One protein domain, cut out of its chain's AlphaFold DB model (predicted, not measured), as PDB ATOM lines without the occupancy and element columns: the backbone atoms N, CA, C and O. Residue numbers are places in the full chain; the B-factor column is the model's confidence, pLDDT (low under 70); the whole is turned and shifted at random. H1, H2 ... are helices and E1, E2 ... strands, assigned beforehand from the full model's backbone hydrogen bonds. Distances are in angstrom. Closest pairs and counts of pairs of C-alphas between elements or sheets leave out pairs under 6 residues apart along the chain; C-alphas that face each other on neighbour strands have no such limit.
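AT A GLANCE: This is residues 4 to 122 of the 122 residues of an uncharacterized protein of Paenisporosarcina sp. HGH0030 (UniProt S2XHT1). A twisted sheet of four strands curls round one long helix, H2, and its longest hairpin, E3 and E4, bends and runs on past the other strands as a two-stranded arm with its tip near Gly 59. The short helix H1 is at the opposite end of the long axis, on the same face as H2, and the last stretch, residues 109 to 122, comes back from H2 to pair briefly with E1. The printed part has 119 residues, with two named helices and four named strands in the order H1, E1, E2, E3, E4, H2; the sheet runs E1, E2, E3, E4, all antiparallel, and the class is mixed, helices and strands. The whole is compact, with a radius of gyration of the C-alphas of 15.5 A, and elongated in outline, 49 by 31 by 23 A.

IN THESE COORDINATES: H1 is residues 4 to 13, beginning at C-alpha 4 at (171.317, 143.312, 99.683). E1 is residues 16 to 21, and E2, residues 26 to 35, is 29.3 A long. E3, residues 40 to 58, measures 41.1 A and bends by 91 degrees at residue 50; its C-alpha 58 is at (176.938, 192.968, 89.038). E4, residues 62 to 84, measures 36.8 A and bends by 118 degrees at residue 72. H2, residues 92 to 108, is 24.3 A long and ends at C-alpha 108 at (173.294, 178.293, 102.038).

HOW THE PARTS SIT: E1 to E4 form a meander, each strand the antiparallel neighbour of the one before, and each successive pair is a hairpin. N 19 and O 28 of E1 and E2 are 2.8 A apart, N 33 and O 42 of E2 and E3 2.8 A, and N 54 and O 66 of E3 and E4 2.8 A, within hydrogen-bond range. H1 and H2 are on the same face of the sheet, two layers with the helices on one face. H2 touches E4, the closest C-alphas being those of Leu 80 and Gln 102 at 5.8 A. H1 touches E2, with the C-alphas of Lys 7 and Tyr 34 closest at 6.3 A. H1 and H2 are apart. In both helices every O i to N i+4 pair is within hydrogen-bond range. Residues 120 to 121 pair antiparallel with residues 19 to 20 of E1.

THE WHOLE: The C-alphas of Val 4 and Gly 59, the two farthest apart, are 52.3 A from each other. The printed part has no cut and ends at the chain's last residue, 122. No link between named elements is long. The mean pLDDT of the printed part is 92.8, and no printed residue is under 70.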
ATOM      1  N   VAL A   4     170.133 143.550  98.843       87.94
ATOM      2  CA  VAL A   4     171.317 143.312  99.683       87.94
ATOM      3  C   VAL A   4     172.595 143.437  98.857       87.94
ATOM      4  O   VAL A   4     173.581 143.987  99.336       87.94
ATOM      5  N   GLU A   5     172.581 142.951  97.619       88.12
ATOM      6  CA  GLU A   5     173.668 143.120  96.654       88.12
ATOM      7  C   GLU A   5     173.856 144.592  96.284       88.12
ATOM      8  O   GLU A   5     174.986 145.068  96.335       88.12
ATOM      9  N   PHE A   6     172.767 145.326  96.014       89.50
ATOM     10  CA  PHE A   6     172.849 146.768  95.767       89.50
ATOM     11  C   PHE A   6     173.468 147.493  96.954       89.50
ATOM     12  O   PHE A   6     174.418 148.234  96.759       89.50
ATOM     13  N   LYS A   7     173.009 147.217  98.185       91.38
ATOM     14  CA  LYS A   7     173.595 147.822  99.388       91.38
ATOM     15  C   LYS A   7     175.107 147.612  99.458       91.38
ATOM     16  O   LYS A   7     175.835 148.556  99.707       91.38
ATOM     17  N   LYS A   8     175.577 146.384  99.232       90.06
ATOM     18  CA  LYS A   8     177.013 146.081  99.282       90.06
ATOM     19  C   LYS A   8     177.802 146.869  98.240       90.06
ATOM     20  O   LYS A   8     178.877 147.352  98.557       90.06
ATOM     21  N   ASN A   9     177.279 146.989  97.023       89.00
ATOM     22  CA  ASN A   9     177.921 147.779  95.972       89.00
ATOM     23  C   ASN A   9     177.864 149.278  96.292       89.00
ATOM     24  O   ASN A   9     178.850 149.982  96.108       89.00
ATOM     25  N   PHE A  10     176.731 149.743  96.821       91.31
ATOM     26  CA  PHE A  10     176.522 151.122  97.232       91.31
ATOM     27  C   PHE A  10     177.499 151.530  98.333       91.31
ATOM     28  O   PHE A  10     178.177 152.540  98.202       91.31
ATOM     29  N   ASP A  11     177.632 150.708  99.375       89.69
ATOM     30  CA  ASP A  11     178.540 150.956 100.496       89.69
ATOM     31  C   ASP A  11     180.020 150.993 100.038       89.69
ATOM     32  O   ASP A  11     180.856 151.583 100.707       89.69
ATOM     33  N   LEU A  12     180.367 150.401  98.886       86.75
ATOM     34  CA  LEU A  12     181.727 150.460  98.328       86.75
ATOM     35  C   LEU A  12     181.983 151.697  97.456       86.75
ATOM     36  O   LEU A  12     183.130 152.127  97.361       86.75
ATOM     37  N   GLY A  13     180.954 152.220  96.784       87.56
ATOM     38  CA  GLY A  13     181.095 153.309  95.808       87.56
ATOM     39  C   GLY A  13     180.607 154.673  96.290       87.56
ATOM     40  O   GLY A  13     181.100 155.689  95.823       87.56
ATOM     41  N   TYR A  14     179.654 154.702  97.223       91.25
ATOM     42  CA  TYR A  14     178.907 155.912  97.577       91.25
ATOM     43  C   TYR A  14     178.744 156.117  99.084       91.25
ATOM     44  O   TYR A  14     178.049 157.050  99.477       91.25
ATOM     45  N   GLU A  15     179.340 155.290  99.957       93.75
ATOM     46  CA  GLU A  15     179.210 155.479 101.416       93.75
ATOM     47  C   GLU A  15     179.650 156.887 101.842       93.75
ATOM     48  O   GLU A  15     178.981 157.527 102.656       93.75
ATOM     49  N   VAL A  16     180.740 157.388 101.262       96.75
ATOM     50  CA  VAL A  16     181.180 158.775 101.397       96.75
ATOM     51  C   VAL A  16     181.593 159.281 100.025       96.75
ATOM     52  O   VAL A  16     182.416 158.655  99.364       96.75
ATOM     53  N   LEU A  17     181.029 160.415  99.626       97.25
ATOM     54  CA  LEU A  17     181.381 161.120  98.402       97.25
ATOM     55  C   LEU A  17     182.022 162.453  98.754       97.25
ATOM     56  O   LEU A  17     181.531 163.171  99.628       97.25
ATOM     57  N   GLU A  18     183.108 162.775  98.062       97.31
ATOM     58  CA  GLU A  18     183.701 164.103  98.083       97.31
ATOM     59  C   GLU A  18     183.225 164.875  96.859       97.31
ATOM     60  O   GLU A  18     183.289 164.390  95.731       97.31
ATOM     61  N   PHE A  19     182.742 166.082  97.105       97.19
ATOM     62  CA  PHE A  19     182.409 167.041  96.076       97.19
ATOM     63  C   PHE A  19     183.349 168.228  96.180       97.19
ATOM     64  O   PHE A  19     183.597 168.727  97.276       97.19
ATOM     65  N   VAL A  20     183.807 168.707  95.038       96.69
ATOM     66  CA  VAL A  20     184.603 169.923  94.908       96.69
ATOM     67  C   VAL A  20     183.796 170.987  94.185       96.69
ATOM     68  O   VAL A  20     183.024 170.680  93.281       96.69
ATOM     69  N   ALA A  21     183.940 172.237  94.601       94.94
ATOM     70  CA  ALA A  21     183.292 173.395  94.006       94.94
ATOM     71  C   ALA A  21     184.271 174.572  93.935       94.94
ATOM     72  O   ALA A  21     185.329 174.569  94.567       94.94
ATOM     73  N   ASN A  22     183.880 175.600  93.181       93.06
ATOM     74  CA  ASN A  22     184.611 176.858  93.050       93.06
ATOM     75  C   ASN A  22     186.049 176.655  92.535       93.06
ATOM     76  O   ASN A  22     186.983 177.233  93.076       93.06
ATOM     77  N   HIS A  23     186.208 175.861  91.468       91.69
ATOM     78  CA  HIS A  23     187.507 175.471  90.890       91.69
ATOM     79  C   HIS A  23     188.398 174.682  91.861       91.69
ATOM     80  O   HIS A  23     189.584 174.966  92.004       91.69
ATOM     81  N   ASP A  24     187.812 173.686  92.525       92.88
ATOM     82  CA  ASP A  24     188.489 172.802  93.482       92.88
ATOM     83  C   ASP A  24     188.992 173.496  94.763       92.88
ATOM     84  O   ASP A  24     189.786 172.931  95.513       92.88
ATOM     85  N   GLU A  25     188.509 174.711  95.047       95.00
ATOM     86  CA  GLU A  25     188.885 175.468  96.247       95.00
ATOM     87  C   GLU A  25     187.968 175.195  97.448       95.00
ATOM     88  O   GLU A  25     188.359 175.468  98.582       95.00
ATOM     89  N   THR A  26     186.777 174.627  97.236       95.88
ATOM     90  CA  THR A  26     185.855 174.210  98.305       95.88
ATOM     91  C   THR A  26     185.573 172.715  98.192       95.88
ATOM     92  O   THR A  26     185.018 172.282  97.187       95.88
ATOM     93  N   SER A  27     185.871 171.936  99.233       97.56
ATOM     94  CA  SER A  27     185.519 170.512  99.316       97.56
ATOM     95  C   SER A  27     184.389 170.272 100.317       97.56
ATOM     96  O   SER A  27     184.358 170.849 101.408       97.56
ATOM     97  N   ILE A  28     183.477 169.369  99.969       97.69
ATOM     98  CA  ILE A  28     182.309 168.972 100.757       97.69
ATOM     99  C   ILE A  28     182.258 167.449 100.795       97.69
ATOM    100  O   ILE A  28     182.213 166.801  99.754       97.69
ATOM    101  N   TRP A  29     182.199 166.867 101.990       98.12
ATOM    102  CA  TRP A  29     182.051 165.421 102.146       98.12
ATOM    103  C   TRP A  29     180.630 165.086 102.558       98.12
ATOM    104  O   TRP A  29     180.140 165.553 103.590       98.12
ATOM    105  N   ILE A  30     179.988 164.235 101.767       98.00
ATOM    106  CA  ILE A  30     178.627 163.762 101.995       98.00
ATOM    107  C   ILE A  30     178.687 162.279 102.325       98.00
ATOM    108  O   ILE A  30     179.121 161.461 101.514       98.00
ATOM    109  N   LYS A  31     178.229 161.926 103.524       97.94
ATOM    110  CA  LYS A  31     178.043 160.541 103.936       97.94
ATOM    111  C   LYS A  31     176.645 160.080 103.557       97.94
ATOM    112  O   LYS A  31     175.667 160.738 103.905       97.94
ATOM    113  N   ASN A  32     176.550 158.928 102.912       97.06
ATOM    114  CA  ASN A  32     175.293 158.352 102.466       97.06
ATOM    115  C   ASN A  32     175.004 157.031 103.183       97.06
ATOM    116  O   ASN A  32     175.900 156.265 103.536       97.06
ATOM    117  N   HIS A  33     173.722 156.738 103.380       95.50
ATOM    118  CA  HIS A  33     173.267 155.496 103.984       95.50
ATOM    119  C   HIS A  33     172.074 154.923 103.231       95.50
ATOM    120  O   HIS A  33     170.974 155.478 103.274       95.50
ATOM    121  N   TYR A  34     172.266 153.760 102.609       94.38
ATOM    122  CA  TYR A  34     171.179 153.034 101.968       94.38
ATOM    123  C   TYR A  34     170.418 152.128 102.950       94.38
ATOM    124  O   TYR A  34     170.977 151.240 103.613       94.38
ATOM    125  N   SER A  35     169.100 152.317 102.982       92.38
ATOM    126  CA  SER A  35     168.139 151.537 103.754       92.38
ATOM    127  C   SER A  35     167.482 150.465 102.881       92.38
ATOM    128  O   SER A  35     166.637 150.748 102.032       92.38
ATOM    129  N   VAL A  36     167.829 149.200 103.136       88.56
ATOM    130  CA  VAL A  36     167.287 148.027 102.421       88.56
ATOM    131  C   VAL A  36     165.756 147.923 102.498       88.56
ATOM    132  O   VAL A  36     165.137 147.658 101.463       88.56
ATOM    133  N   PRO A  37     165.104 148.092 103.670       86.38
ATOM    134  CA  PRO A  37     163.655 147.924 103.755       86.38
ATOM    135  C   PRO A  37     162.900 148.918 102.871       86.38
ATOM    136  O   PRO A  37     161.992 148.513 102.146       86.38
ATOM    137  N   SER A  38     163.317 150.186 102.889       86.50
ATOM    138  CA  SER A  38     162.638 151.291 102.207       86.50
ATOM    139  C   SER A  38     163.152 151.579 100.800       86.50
ATOM    140  O   SER A  38     162.492 152.318 100.087       86.50
ATOM    141  N   SER A  39     164.282 150.997 100.383       90.81
ATOM    142  CA  SER A  39     164.964 151.379  99.138       90.81
ATOM    143  C   SER A  39     165.252 152.886  99.067       90.81
ATOM    144  O   SER A  39     165.025 153.521  98.047       90.81
ATOM    145  N   THR A  40     165.729 153.474 100.165       94.69
ATOM    146  CA  THR A  40     166.015 154.918 100.240       94.69
ATOM    147  C   THR A  40     167.449 155.171 100.664       94.69
ATOM    148  O   THR A  40     167.963 154.459 101.532       94.69
ATOM    149  N   VAL A  41     168.058 156.222 100.126       95.56
ATOM    150  CA  VAL A  41     169.330 156.772 100.594       95.56
ATOM    151  C   VAL A  41     169.045 158.001 101.451       95.56
ATOM    152  O   VAL A  41     168.321 158.899 101.030       95.56
ATOM    153  N   SER A  42     169.596 158.021 102.661       96.88
ATOM    154  CA  SER A  42     169.693 159.232 103.480       96.88
ATOM    155  C   SER A  42     171.114 159.765 103.397       96.88
ATOM    156  O   SER A  42     172.055 158.968 103.446       96.88
ATOM    157  N   SER A  43     171.268 161.082 103.332       98.00
ATOM    158  CA  SER A  43     172.565 161.718 103.117       98.00
ATOM    159  C   SER A  43     172.802 162.834 104.128       98.00
ATOM    160  O   SER A  43     171.866 163.460 104.622       98.00
ATOM    161  N   THR A  44     174.061 163.055 104.483       98.25
ATOM    162  CA  THR A  44     174.451 164.065 105.467       98.25
ATOM    163  C   THR A  44     175.779 164.670 105.058       98.25
ATOM    164  O   THR A  44     176.739 163.933 104.826       98.25
ATOM    165  N   ILE A  45     175.861 165.996 104.998       98.12
ATOM    166  CA  ILE A  45     177.154 166.672 104.888       98.12
ATOM    167  C   ILE A  45     177.846 166.520 106.237       98.12
ATOM    168  O   ILE A  45     177.301 166.928 107.263       98.12
ATOM    169  N   ILE A  46     179.027 165.908 106.222       98.31
ATOM    170  CA  ILE A  46     179.812 165.624 107.428       98.31
ATOM    171  C   ILE A  46     180.996 166.575 107.597       98.31
ATOM    172  O   ILE A  46     181.558 166.683 108.685       98.31
ATOM    173  N   LYS A  47     181.411 167.241 106.516       97.81
ATOM    174  CA  LYS A  47     182.581 168.113 106.522       97.81
ATOM    175  C   LYS A  47     182.533 169.117 105.378       97.81
ATOM    176  O   LYS A  47     182.127 168.757 104.272       97.81
ATOM    177  N   ILE A  48     183.019 170.326 105.641       96.88
ATOM    178  CA  ILE A  48     183.297 171.355 104.635       96.88
ATOM    179  C   ILE A  48     184.728 171.853 104.864       96.88
ATOM    180  O   ILE A  48     185.134 172.090 106.004       96.88
ATOM    181  N   ALA A  49     185.518 171.974 103.799       97.25
ATOM    182  CA  ALA A  49     186.879 172.491 103.883       97.25
ATOM    183  C   ALA A  49     187.257 173.357 102.679       97.25
ATOM    184  O   ALA A  49     186.661 173.242 101.611       97.25
ATOM    185  N   GLY A  50     188.285 174.186 102.858       96.12
ATOM    186  CA  GLY A  50     188.839 175.042 101.811       96.12
ATOM    187  C   GLY A  50     188.422 176.505 101.947       96.12
ATOM    188  O   GLY A  50     188.440 177.063 103.047       96.12
ATOM    189  N   THR A  51     188.111 177.134 100.822       96.31
ATOM    190  CA  THR A  51     187.720 178.542 100.722       96.31
ATOM    191  C   THR A  51     186.203 178.656 100.597       96.31
ATOM    192  O   THR A  51     185.579 177.921  99.838       96.31
ATOM    193  N   LEU A  52     185.599 179.570 101.351       94.88
ATOM    194  CA  LEU A  52     184.191 179.936 101.257       94.88
ATOM    195  C   LEU A  52     184.038 181.190 100.397       94.88
ATOM    196  O   LEU A  52     184.843 182.124 100.480       94.88
ATOM    197  N   TYR A  53     182.959 181.242  99.623       94.94
ATOM    198  CA  TYR A  53     182.673 182.337  98.705       94.94
ATOM    199  C   TYR A  53     181.255 182.866  98.861       94.94
ATOM    200  O   TYR A  53     180.308 182.125  99.105       94.94
ATOM    201  N   GLU A  54     181.086 184.151  98.589       92.69
ATOM    202  CA  GLU A  54     179.797 184.774  98.319       92.69
ATOM    203  C   GLU A  54     179.689 185.069  96.816       92.69
ATOM    204  O   GLU A  54     180.607 185.634  96.216       92.69
ATOM    205  N   GLU A  55     178.563 184.721  96.185       90.50
ATOM    206  CA  GLU A  55     178.305 185.139  94.803       90.50
ATOM    207  C   GLU A  55     177.753 186.571  94.787       90.50
ATOM    208  O   GLU A  55     176.616 186.822  95.194       90.50
ATOM    209  N   LYS A  56     178.526 187.520  94.246       88.50
ATOM    210  CA  LYS A  56     178.047 188.886  94.005       88.50
ATOM    211  C   LYS A  56     177.641 189.075  92.560       88.50
ATOM    212  O   LYS A  56     178.419 188.854  91.639       88.50
ATOM    213  N   ARG A  57     176.410 189.549  92.364       84.94
ATOM    214  CA  ARG A  57     175.875 189.898  91.046       84.94
ATOM    215  C   ARG A  57     176.096 191.375  90.739       84.94
ATOM    216  O   ARG A  57     175.652 192.249  91.481       84.94
ATOM    217  N   TRP A  58     176.720 191.642  89.599       81.25
ATOM    218  CA  TRP A  58     176.938 192.968  89.038       81.25
ATOM    219  C   TRP A  58     176.006 193.174  87.838       81.25
ATOM    220  O   TRP A  58     176.262 192.734  86.715       81.25
ATOM    221  N   GLY A  59     174.882 193.854  88.068       80.38
ATOM    222  CA  GLY A  59     173.856 194.026  87.037       80.38
ATOM    223  C   GLY A  59     173.147 192.710  86.691       80.38
ATOM    224  O   GLY A  59     172.920 191.877  87.562       80.38
ATOM    225  N   LEU A  60     172.743 192.548  85.426       76.38
ATOM    226  CA  LEU A  60     171.889 191.427  84.997       76.38
ATOM    227  C   LEU A  60     172.648 190.177  84.528       76.38
ATOM    228  O   LEU A  60     172.034 189.118  84.446       76.38
ATOM    229  N   ILE A  61     173.932 190.291  84.179       76.25
ATOM    230  CA  ILE A  61     174.665 189.222  83.468       76.25
ATOM    231  C   ILE A  61     176.028 188.867  84.064       76.25
ATOM    232  O   ILE A  61     176.576 187.836  83.692       76.25
ATOM    233  N   PHE A  62     176.579 189.679  84.967       80.75
ATOM    234  CA  PHE A  62     177.872 189.393  85.580       80.75
ATOM    235  C   PHE A  62     177.665 188.914  87.013       80.75
ATOM    236  O   PHE A  62     176.949 189.555  87.784       80.75
ATOM    237  N   SER A  63     178.287 187.793  87.368       84.56
ATOM    238  CA  SER A  63     178.426 187.371  88.755       84.56
ATOM    239  C   SER A  63     179.848 186.911  89.030       84.56
ATOM    240  O   SER A  63     180.413 186.143  88.253       84.56
ATOM    241  N   ASP A  64     180.397 187.385  90.141       87.88
ATOM    242  CA  ASP A  64     181.736 187.048  90.608       87.88
ATOM    243  C   ASP A  64     181.634 186.299  91.935       87.88
ATOM    244  O   ASP A  64     180.762 186.592  92.760       87.88
ATOM    245  N   LEU A  65     182.537 185.343  92.144       92.00
ATOM    246  CA  LEU A  65     182.757 184.752  93.458       92.00
ATOM    247  C   LEU A  65     183.716 185.647  94.236       92.00
ATOM    248  O   LEU A  65     184.793 185.990  93.748       92.00
ATOM    249  N   ILE A  66     183.316 186.030  95.440       92.81
ATOM    250  CA  ILE A  66     184.145 186.802  96.360       92.81
ATOM    251  C   ILE A  66     184.474 185.911  97.540       92.81
ATOM    252  O   ILE A  66     183.568 185.454  98.228       92.81
ATOM    253  N   GLU A  67     185.762 185.675  97.763       94.06
ATOM    254  CA  GLU A  67     186.249 184.969  98.944       94.06
ATOM    255  C   GLU A  67     185.789 185.694 100.216       94.06
ATOM    256  O   GLU A  67     185.972 186.908 100.354       94.06
ATOM    257  N   ILE A  68     185.186 184.940 101.132       92.88
ATOM    258  CA  ILE A  68     184.745 185.437 102.441       92.88
ATOM    259  C   ILE A  68     185.554 184.830 103.586       92.88
ATOM    260  O   ILE A  68     185.782 185.505 104.588       92.88
ATOM    261  N   GLU A  69     186.025 183.593 103.427       91.56
ATOM    262  CA  GLU A  69     186.849 182.900 104.412       91.56
ATOM    263  C   GLU A  69     187.707 181.836 103.726       91.56
ATOM    264  O   GLU A  69     187.293 181.257 102.727       91.56
ATOM    265  N   THR A  70     188.899 181.558 104.249       88.88
ATOM    266  CA  THR A  70     189.820 180.576 103.665       88.88
ATOM    267  C   THR A  70     190.435 179.680 104.730       88.88
ATOM    268  O   THR A  70     190.575 180.075 105.889       88.88
ATOM    269  N   ASN A  71     190.858 178.485 104.315       91.50
ATOM    270  CA  ASN A  71     191.401 177.425 105.163       91.50
ATOM    271  C   ASN A  71     190.420 176.937 106.237       91.50
ATOM    272  O   ASN A  71     190.850 176.498 107.308       91.50
ATOM    273  N   ILE A  72     189.116 176.983 105.948       95.00
ATOM    274  CA  ILE A  72     188.137 176.334 106.815       95.00
ATOM    275  C   ILE A  72     188.343 174.819 106.762       95.00
ATOM    276  O   ILE A  72     188.761 174.255 105.744       95.00
ATOM    277  N   ASN A  73     188.082 174.148 107.875       96.44
ATOM    278  CA  ASN A  73     188.163 172.698 107.978       96.44
ATOM    279  C   ASN A  73     187.233 172.248 109.103       96.44
ATOM    280  O   ASN A  73     187.679 171.910 110.199       96.44
ATOM    281  N   GLU A  74     185.942 172.288 108.810       96.31
ATOM    282  CA  GLU A  74     184.887 172.184 109.808       96.31
ATOM    283  C   GLU A  74     184.139 170.863 109.658       96.31
ATOM    284  O   GLU A  74     183.723 170.477 108.560       96.31
ATOM    285  N   GLU A  75     183.982 170.155 110.776       97.25
ATOM    286  CA  GLU A  75     183.069 169.019 110.865       97.25
ATOM    287  C   GLU A  75     181.656 169.552 111.081       97.25
ATOM    288  O   GLU A  75     181.395 170.304 112.021       97.25
ATOM    289  N   VAL A  76     180.737 169.154 110.209       95.69
ATOM    290  CA  VAL A  76     179.352 169.632 110.222       95.69
ATOM    291  C   VAL A  76     178.392 168.451 110.237       95.69
ATOM    292  O   VAL A  76     178.781 167.310 110.004       95.69
ATOM    293  N   GLN A  77     177.126 168.714 110.543       96.31
ATOM    294  CA  GLN A  77     176.056 167.728 110.413       96.31
ATOM    295  C   GLN A  77     174.843 168.415 109.803       96.31
ATOM    296  O   GLN A  77     173.993 168.940 110.518       96.31
ATOM    297  N   LEU A  78     174.804 168.443 108.471       96.75
ATOM    298  CA  LEU A  78     173.677 168.984 107.714       96.75
ATOM    299  C   LEU A  78     172.951 167.818 107.046       96.75
ATOM    300  O   LEU A  78     173.511 167.149 106.174       96.75
ATOM    301  N   GLU A  79     171.742 167.523 107.516       97.25
ATOM    302  CA  GLU A  79     170.907 166.464 106.949       97.25
ATOM    303  C   GLU A  79     170.367 166.901 105.586       97.25
ATOM    304  O   GLU A  79     169.846 168.001 105.451       97.25
ATOM    305  N   LEU A  80     170.484 166.028 104.586       97.56
ATOM    306  CA  LEU A  80     169.936 166.251 103.251       97.56
ATOM    307  C   LEU A  80     168.647 165.445 103.070       97.56
ATOM    308  O   LEU A  80     168.449 164.404 103.712       97.56
ATOM    309  N   ASP A  81     167.805 165.872 102.130       96.06
ATOM    310  CA  ASP A  81     166.617 165.105 101.767       96.06
ATOM    311  C   ASP A  81     166.965 163.703 101.254       96.06
ATOM    312  O   ASP A  81     167.987 163.452 100.607       96.06
ATOM    313  N   ARG A  82     166.048 162.771 101.508       95.75
ATOM    314  CA  ARG A  82     166.187 161.374 101.093       95.75
ATOM    315  C   ARG A  82     166.006 161.217  99.587       95.75
ATOM    316  O   ARG A  82     165.177 161.891  98.986       95.75
ATOM    317  N   PHE A  83     166.710 160.245  99.022       96.12
ATOM    318  CA  PHE A  83     166.578 159.839  97.626       96.12
ATOM    319  C   PHE A  83     165.978 158.432  97.533       96.12
ATOM    320  O   PHE A  83     166.415 157.515  98.237       96.12
ATOM    321  N   GLU A  84     164.960 158.251  96.696       94.50
ATOM    322  CA  GLU A  84     164.349 156.942  96.441       94.50
ATOM    323  C   GLU A  84     165.120 156.193  95.353       94.50
ATOM    324  O   GLU A  84     165.499 156.769  94.339       94.50
ATOM    325  N   ILE A  85     165.355 154.900  95.567       91.38
ATOM    326  CA  ILE A  85     166.134 154.054  94.663       91.38
ATOM    327  C   ILE A  85     165.214 153.066  93.958       91.38
ATOM    328  O   ILE A  85     164.578 152.227  94.609       91.38
ATOM    329  N   ASP A  86     165.254 153.085  92.627       90.69
ATOM    330  CA  ASP A  86     164.893 151.922  91.828       90.69
ATOM    331  C   ASP A  86     166.098 150.971  91.757       90.69
ATOM    332  O   ASP A  86     167.181 151.320  91.300       90.69
ATOM    333  N   ILE A  87     165.933 149.760  92.284       85.06
ATOM    334  CA  ILE A  87     167.013 148.763  92.367       85.06
ATOM    335  C   ILE A  87     167.265 148.103  91.008       85.06
ATOM    336  O   ILE A  87     168.328 147.510  90.798       85.06
ATOM    337  N   GLU A  88     166.276 148.138  90.116       86.88
ATOM    338  CA  GLU A  88     166.383 147.550  88.785       86.88
ATOM    339  C   GLU A  88     167.070 148.499  87.802       86.88
ATOM    340  O   GLU A  88     167.761 148.021  86.903       86.88
ATOM    341  N   ASP A  89     166.949 149.809  88.029       88.75
ATOM    342  CA  ASP A  89     167.482 150.862  87.163       88.75
ATOM    343  C   ASP A  89     167.966 152.063  87.995       88.75
ATOM    344  O   ASP A  89     167.318 153.106  88.075       88.75
ATOM    345  N   PHE A  90     169.087 151.889  88.703       89.56
ATOM    346  CA  PHE A  90     169.650 152.970  89.510       89.56
ATOM    347  C   PHE A  90     170.236 154.067  88.613       89.56
ATOM    348  O   PHE A  90     171.262 153.859  87.964       89.56
ATOM    349  N   ASP A  91     169.604 155.238  88.638       92.69
ATOM    350  CA  ASP A  91     170.073 156.445  87.962       92.69
ATOM    351  C   ASP A  91     171.071 157.209  88.848       92.69
ATOM    352  O   ASP A  91     170.708 157.967  89.755       92.69
ATOM    353  N   GLU A  92     172.355 156.968  88.589       92.44
ATOM    354  CA  GLU A  92     173.465 157.600  89.300       92.44
ATOM    355  C   GLU A  92     173.516 159.117  89.070       92.44
ATOM    356  O   GLU A  92     173.745 159.874  90.014       92.44
ATOM    357  N   GLU A  93     173.251 159.584  87.847       93.75
ATOM    358  CA  GLU A  93     173.284 161.013  87.523       93.75
ATOM    359  C   GLU A  93     172.184 161.765  88.280       93.75
ATOM    360  O   GLU A  93     172.440 162.826  88.856       93.75
ATOM    361  N   ALA A  94     170.978 161.193  88.352       95.44
ATOM    362  CA  ALA A  94     169.885 161.752  89.142       95.44
ATOM    363  C   ALA A  94     170.213 161.788  90.642       95.44
ATOM    364  O   ALA A  94     169.899 162.774  91.315       95.44
ATOM    365  N   PHE A  95     170.871 160.749  91.166       95.19
ATOM    366  CA  PHE A  95     171.309 160.716  92.561       95.19
ATOM    367  C   PHE A  95     172.346 161.807  92.863       95.19
ATOM    368  O   PHE A  95     172.176 162.567  93.818       95.19
ATOM    369  N   LEU A  96     173.383 161.942  92.033       95.88
ATOM    370  CA  LEU A  96     174.409 162.975  92.204       95.88
ATOM    371  C   LEU A  96     173.819 164.385  92.066       95.88
ATOM    372  O   LEU A  96     174.121 165.260  92.879       95.88
ATOM    373  N   ALA A  97     172.929 164.605  91.096       95.50
ATOM    374  CA  ALA A  97     172.241 165.883  90.924       95.50
ATOM    375  C   ALA A  97     171.357 166.235  92.132       95.50
ATOM    376  O   ALA A  97     171.319 167.394  92.555       95.50
ATOM    377  N   HIS A  98     170.675 165.243  92.717       96.62
ATOM    378  CA  HIS A  98     169.924 165.415  93.962       96.62
ATOM    379  C   HIS A  98     170.841 165.848  95.108       96.62
ATOM    380  O   HIS A  98     170.537 166.834  95.778       96.62
ATOM    381  N   LEU A  99     171.987 165.183  95.292       97.00
ATOM    382  CA  LEU A  99     172.955 165.551  96.331       97.00
ATOM    383  C   LEU A  99     173.483 166.976  96.160       97.00
ATOM    384  O   LEU A  99     173.502 167.724  97.133       97.00
ATOM    385  N   VAL A 100     173.865 167.371  94.943       95.94
ATOM    386  CA  VAL A 100     174.361 168.728  94.657       95.94
ATOM    387  C   VAL A 100     173.303 169.782  94.981       95.94
ATOM    388  O   VAL A 100     173.605 170.789  95.623       95.94
ATOM    389  N   ASN A 101     172.053 169.554  94.574       96.12
ATOM    390  CA  ASN A 101     170.960 170.490  94.831       96.12
ATOM    391  C   ASN A 101     170.698 170.640  96.338       96.12
ATOM    392  O   ASN A 101     170.719 171.749  96.869       96.12
ATOM    393  N   GLN A 102     170.544 169.515  97.038       97.19
ATOM    394  CA  GLN A 102     170.287 169.506  98.476       97.19
ATOM    395  C   GLN A 102     171.451 170.105  99.265       97.19
ATOM    396  O   GLN A 102     171.235 170.950 100.128       97.19
ATOM    397  N   ALA A 103     172.692 169.756  98.922       96.25
ATOM    398  CA  ALA A 103     173.865 170.338  99.559       96.25
ATOM    399  C   ALA A 103     173.935 171.856  99.350       96.25
ATOM    400  O   ALA A 103     174.231 172.584 100.292       96.25
ATOM    401  N   THR A 104     173.602 172.344  98.151       94.88
ATOM    402  CA  THR A 104     173.552 173.786  97.862       94.88
ATOM    403  C   THR A 104     172.526 174.500  98.738       94.88
ATOM    404  O   THR A 104     172.830 175.553  99.294       94.88
ATOM    405  N   ILE A 105     171.327 173.931  98.887       95.25
ATOM    406  CA  ILE A 105     170.261 174.506  99.717       95.25
ATOM    407  C   ILE A 105     170.671 174.514 101.193       95.25
ATOM    408  O   ILE A 105     170.598 175.555 101.848       95.25
ATOM    409  N   GLU A 106     171.120 173.376 101.719       96.38
ATOM    410  CA  GLU A 106     171.423 173.234 103.144       96.38
ATOM    411  C   GLU A 106     172.648 174.052 103.561       96.38
ATOM    412  O   GLU A 106     172.625 174.716 104.597       96.38
ATOM    413  N   ILE A 107     173.695 174.102 102.730       95.00
ATOM    414  CA  ILE A 107     174.881 174.922 103.009       95.00
ATOM    415  C   ILE A 107     174.512 176.402 103.035       95.00
ATOM    416  O   ILE A 107     174.904 177.091 103.975       95.00
ATOM    417  N   GLN A 108     173.714 176.887 102.077       92.25
ATOM    418  CA  GLN A 108     173.294 178.293 102.038       92.25
ATOM    419  C   GLN A 108     172.560 178.735 103.310       92.25
ATOM    420  O   GLN A 108     172.697 179.891 103.713       92.25
ATOM    421  N   ASN A 109     171.822 177.821 103.944       92.62
ATOM    422  CA  ASN A 109     171.068 178.068 105.174       92.62
ATOM    423  C   ASN A 109     171.856 177.758 106.462       92.62
ATOM    424  O   ASN A 109     171.313 177.910 107.557       92.62
ATOM    425  N   SER A 110     173.114 177.327 106.347       93.06
ATOM    426  CA  SER A 110     173.969 176.965 107.479       93.06
ATOM    427  C   SER A 110     174.860 178.122 107.946       93.06
ATOM    428  O   SER A 110     174.987 179.154 107.287       93.06
ATOM    429  N   GLU A 111     175.538 177.928 109.079       90.62
ATOM    430  CA  GLU A 111     176.568 178.855 109.577       90.62
ATOM    431  C   GLU A 111     177.810 178.911 108.665       90.62
ATOM    432  O   GLU A 111     178.565 179.876 108.725       90.62
ATOM    433  N   PHE A 112     177.977 177.927 107.772       91.31
ATOM    434  CA  PHE A 112     179.067 177.825 106.793       91.31
ATOM    435  C   PHE A 112     178.586 178.157 105.376       91.31
ATOM    436  O   PHE A 112     178.994 177.527 104.398       91.31
ATOM    437  N   SER A 113     177.669 179.122 105.271       91.50
ATOM    438  CA  SER A 113     177.074 179.539 104.004       91.50
ATOM    439  C   SER A 113     178.137 179.920 102.977       91.50
ATOM    440  O   SER A 113     178.977 180.787 103.214       91.50
ATOM    441  N   THR A 114     178.085 179.264 101.818       93.88
ATOM    442  CA  THR A 114     178.964 179.531 100.682       93.88
ATOM    443  C   THR A 114     178.243 179.274  99.368       93.88
ATOM    444  O   THR A 114     177.405 178.377  99.251       93.88
ATOM    445  N   ALA A 115     178.588 180.052  98.349       92.56
ATOM    446  CA  ALA A 115     178.256 179.734  96.972       92.56
ATOM    447  C   ALA A 115     179.022 178.474  96.541       92.56
ATOM    448  O   ALA A 115     180.200 178.318  96.864       92.56
ATOM    449  N   LEU A 116     178.349 177.587  95.808       92.31
ATOM    450  CA  LEU A 116     178.917 176.357  95.256       92.31
ATOM    451  C   LEU A 116     178.748 176.376  93.739       92.31
ATOM    452  O   LEU A 116     177.741 175.908  93.205       92.31
ATOM    453  N   LYS A 117     179.699 176.984  93.027       90.06
ATOM    454  CA  LYS A 117     179.721 176.930  91.561       90.06
ATOM    455  C   LYS A 117     180.485 175.709  91.082       90.06
ATOM    456  O   LYS A 117     181.489 175.336  91.678       90.06
ATOM    457  N   GLU A 118     180.017 175.145  89.969       88.38
ATOM    458  CA  GLU A 118     180.696 174.048  89.263       88.38
ATOM    459  C   GLU A 118     180.987 172.850  90.180       88.38
ATOM    460  O   GLU A 118     182.070 172.282  90.155       88.38
ATOM    461  N   MET A 119     180.009 172.491  91.019       91.81
ATOM    462  CA  MET A 119     180.147 171.379  91.954       91.81
ATOM    463  C   MET A 119     180.262 170.051  91.194       91.81
ATOM    464  O   MET A 119     179.389 169.715  90.390       91.81
ATOM    465  N   MET A 120     181.325 169.299  91.456       90.75
ATOM    466  CA  MET A 120     181.642 168.022  90.813       90.75
ATOM    467  C   MET A 120     182.002 166.981  91.867       90.75
ATOM    468  O   MET A 120     182.559 167.322  92.906       90.75
ATOM    469  N   VAL A 121     181.685 165.714  91.604       93.56
ATOM    470  CA  VAL A 121     182.139 164.587  92.432       93.56
ATOM    471  C   VAL A 121     183.575 164.207  92.048       93.56
ATOM    472  O   VAL A 121     183.911 164.249  90.860       93.56
ATOM    473  N   VAL A 122     184.409 163.875  93.039       87.44
ATOM    474  CA  VAL A 122     185.817 163.453  92.869       87.44
ATOM    475  C   VAL A 122     185.955 161.936  92.844       87.44
ATOM    476  O   VAL A 122     185.314 161.271  93.689       87.44
TER     477      VAL A 122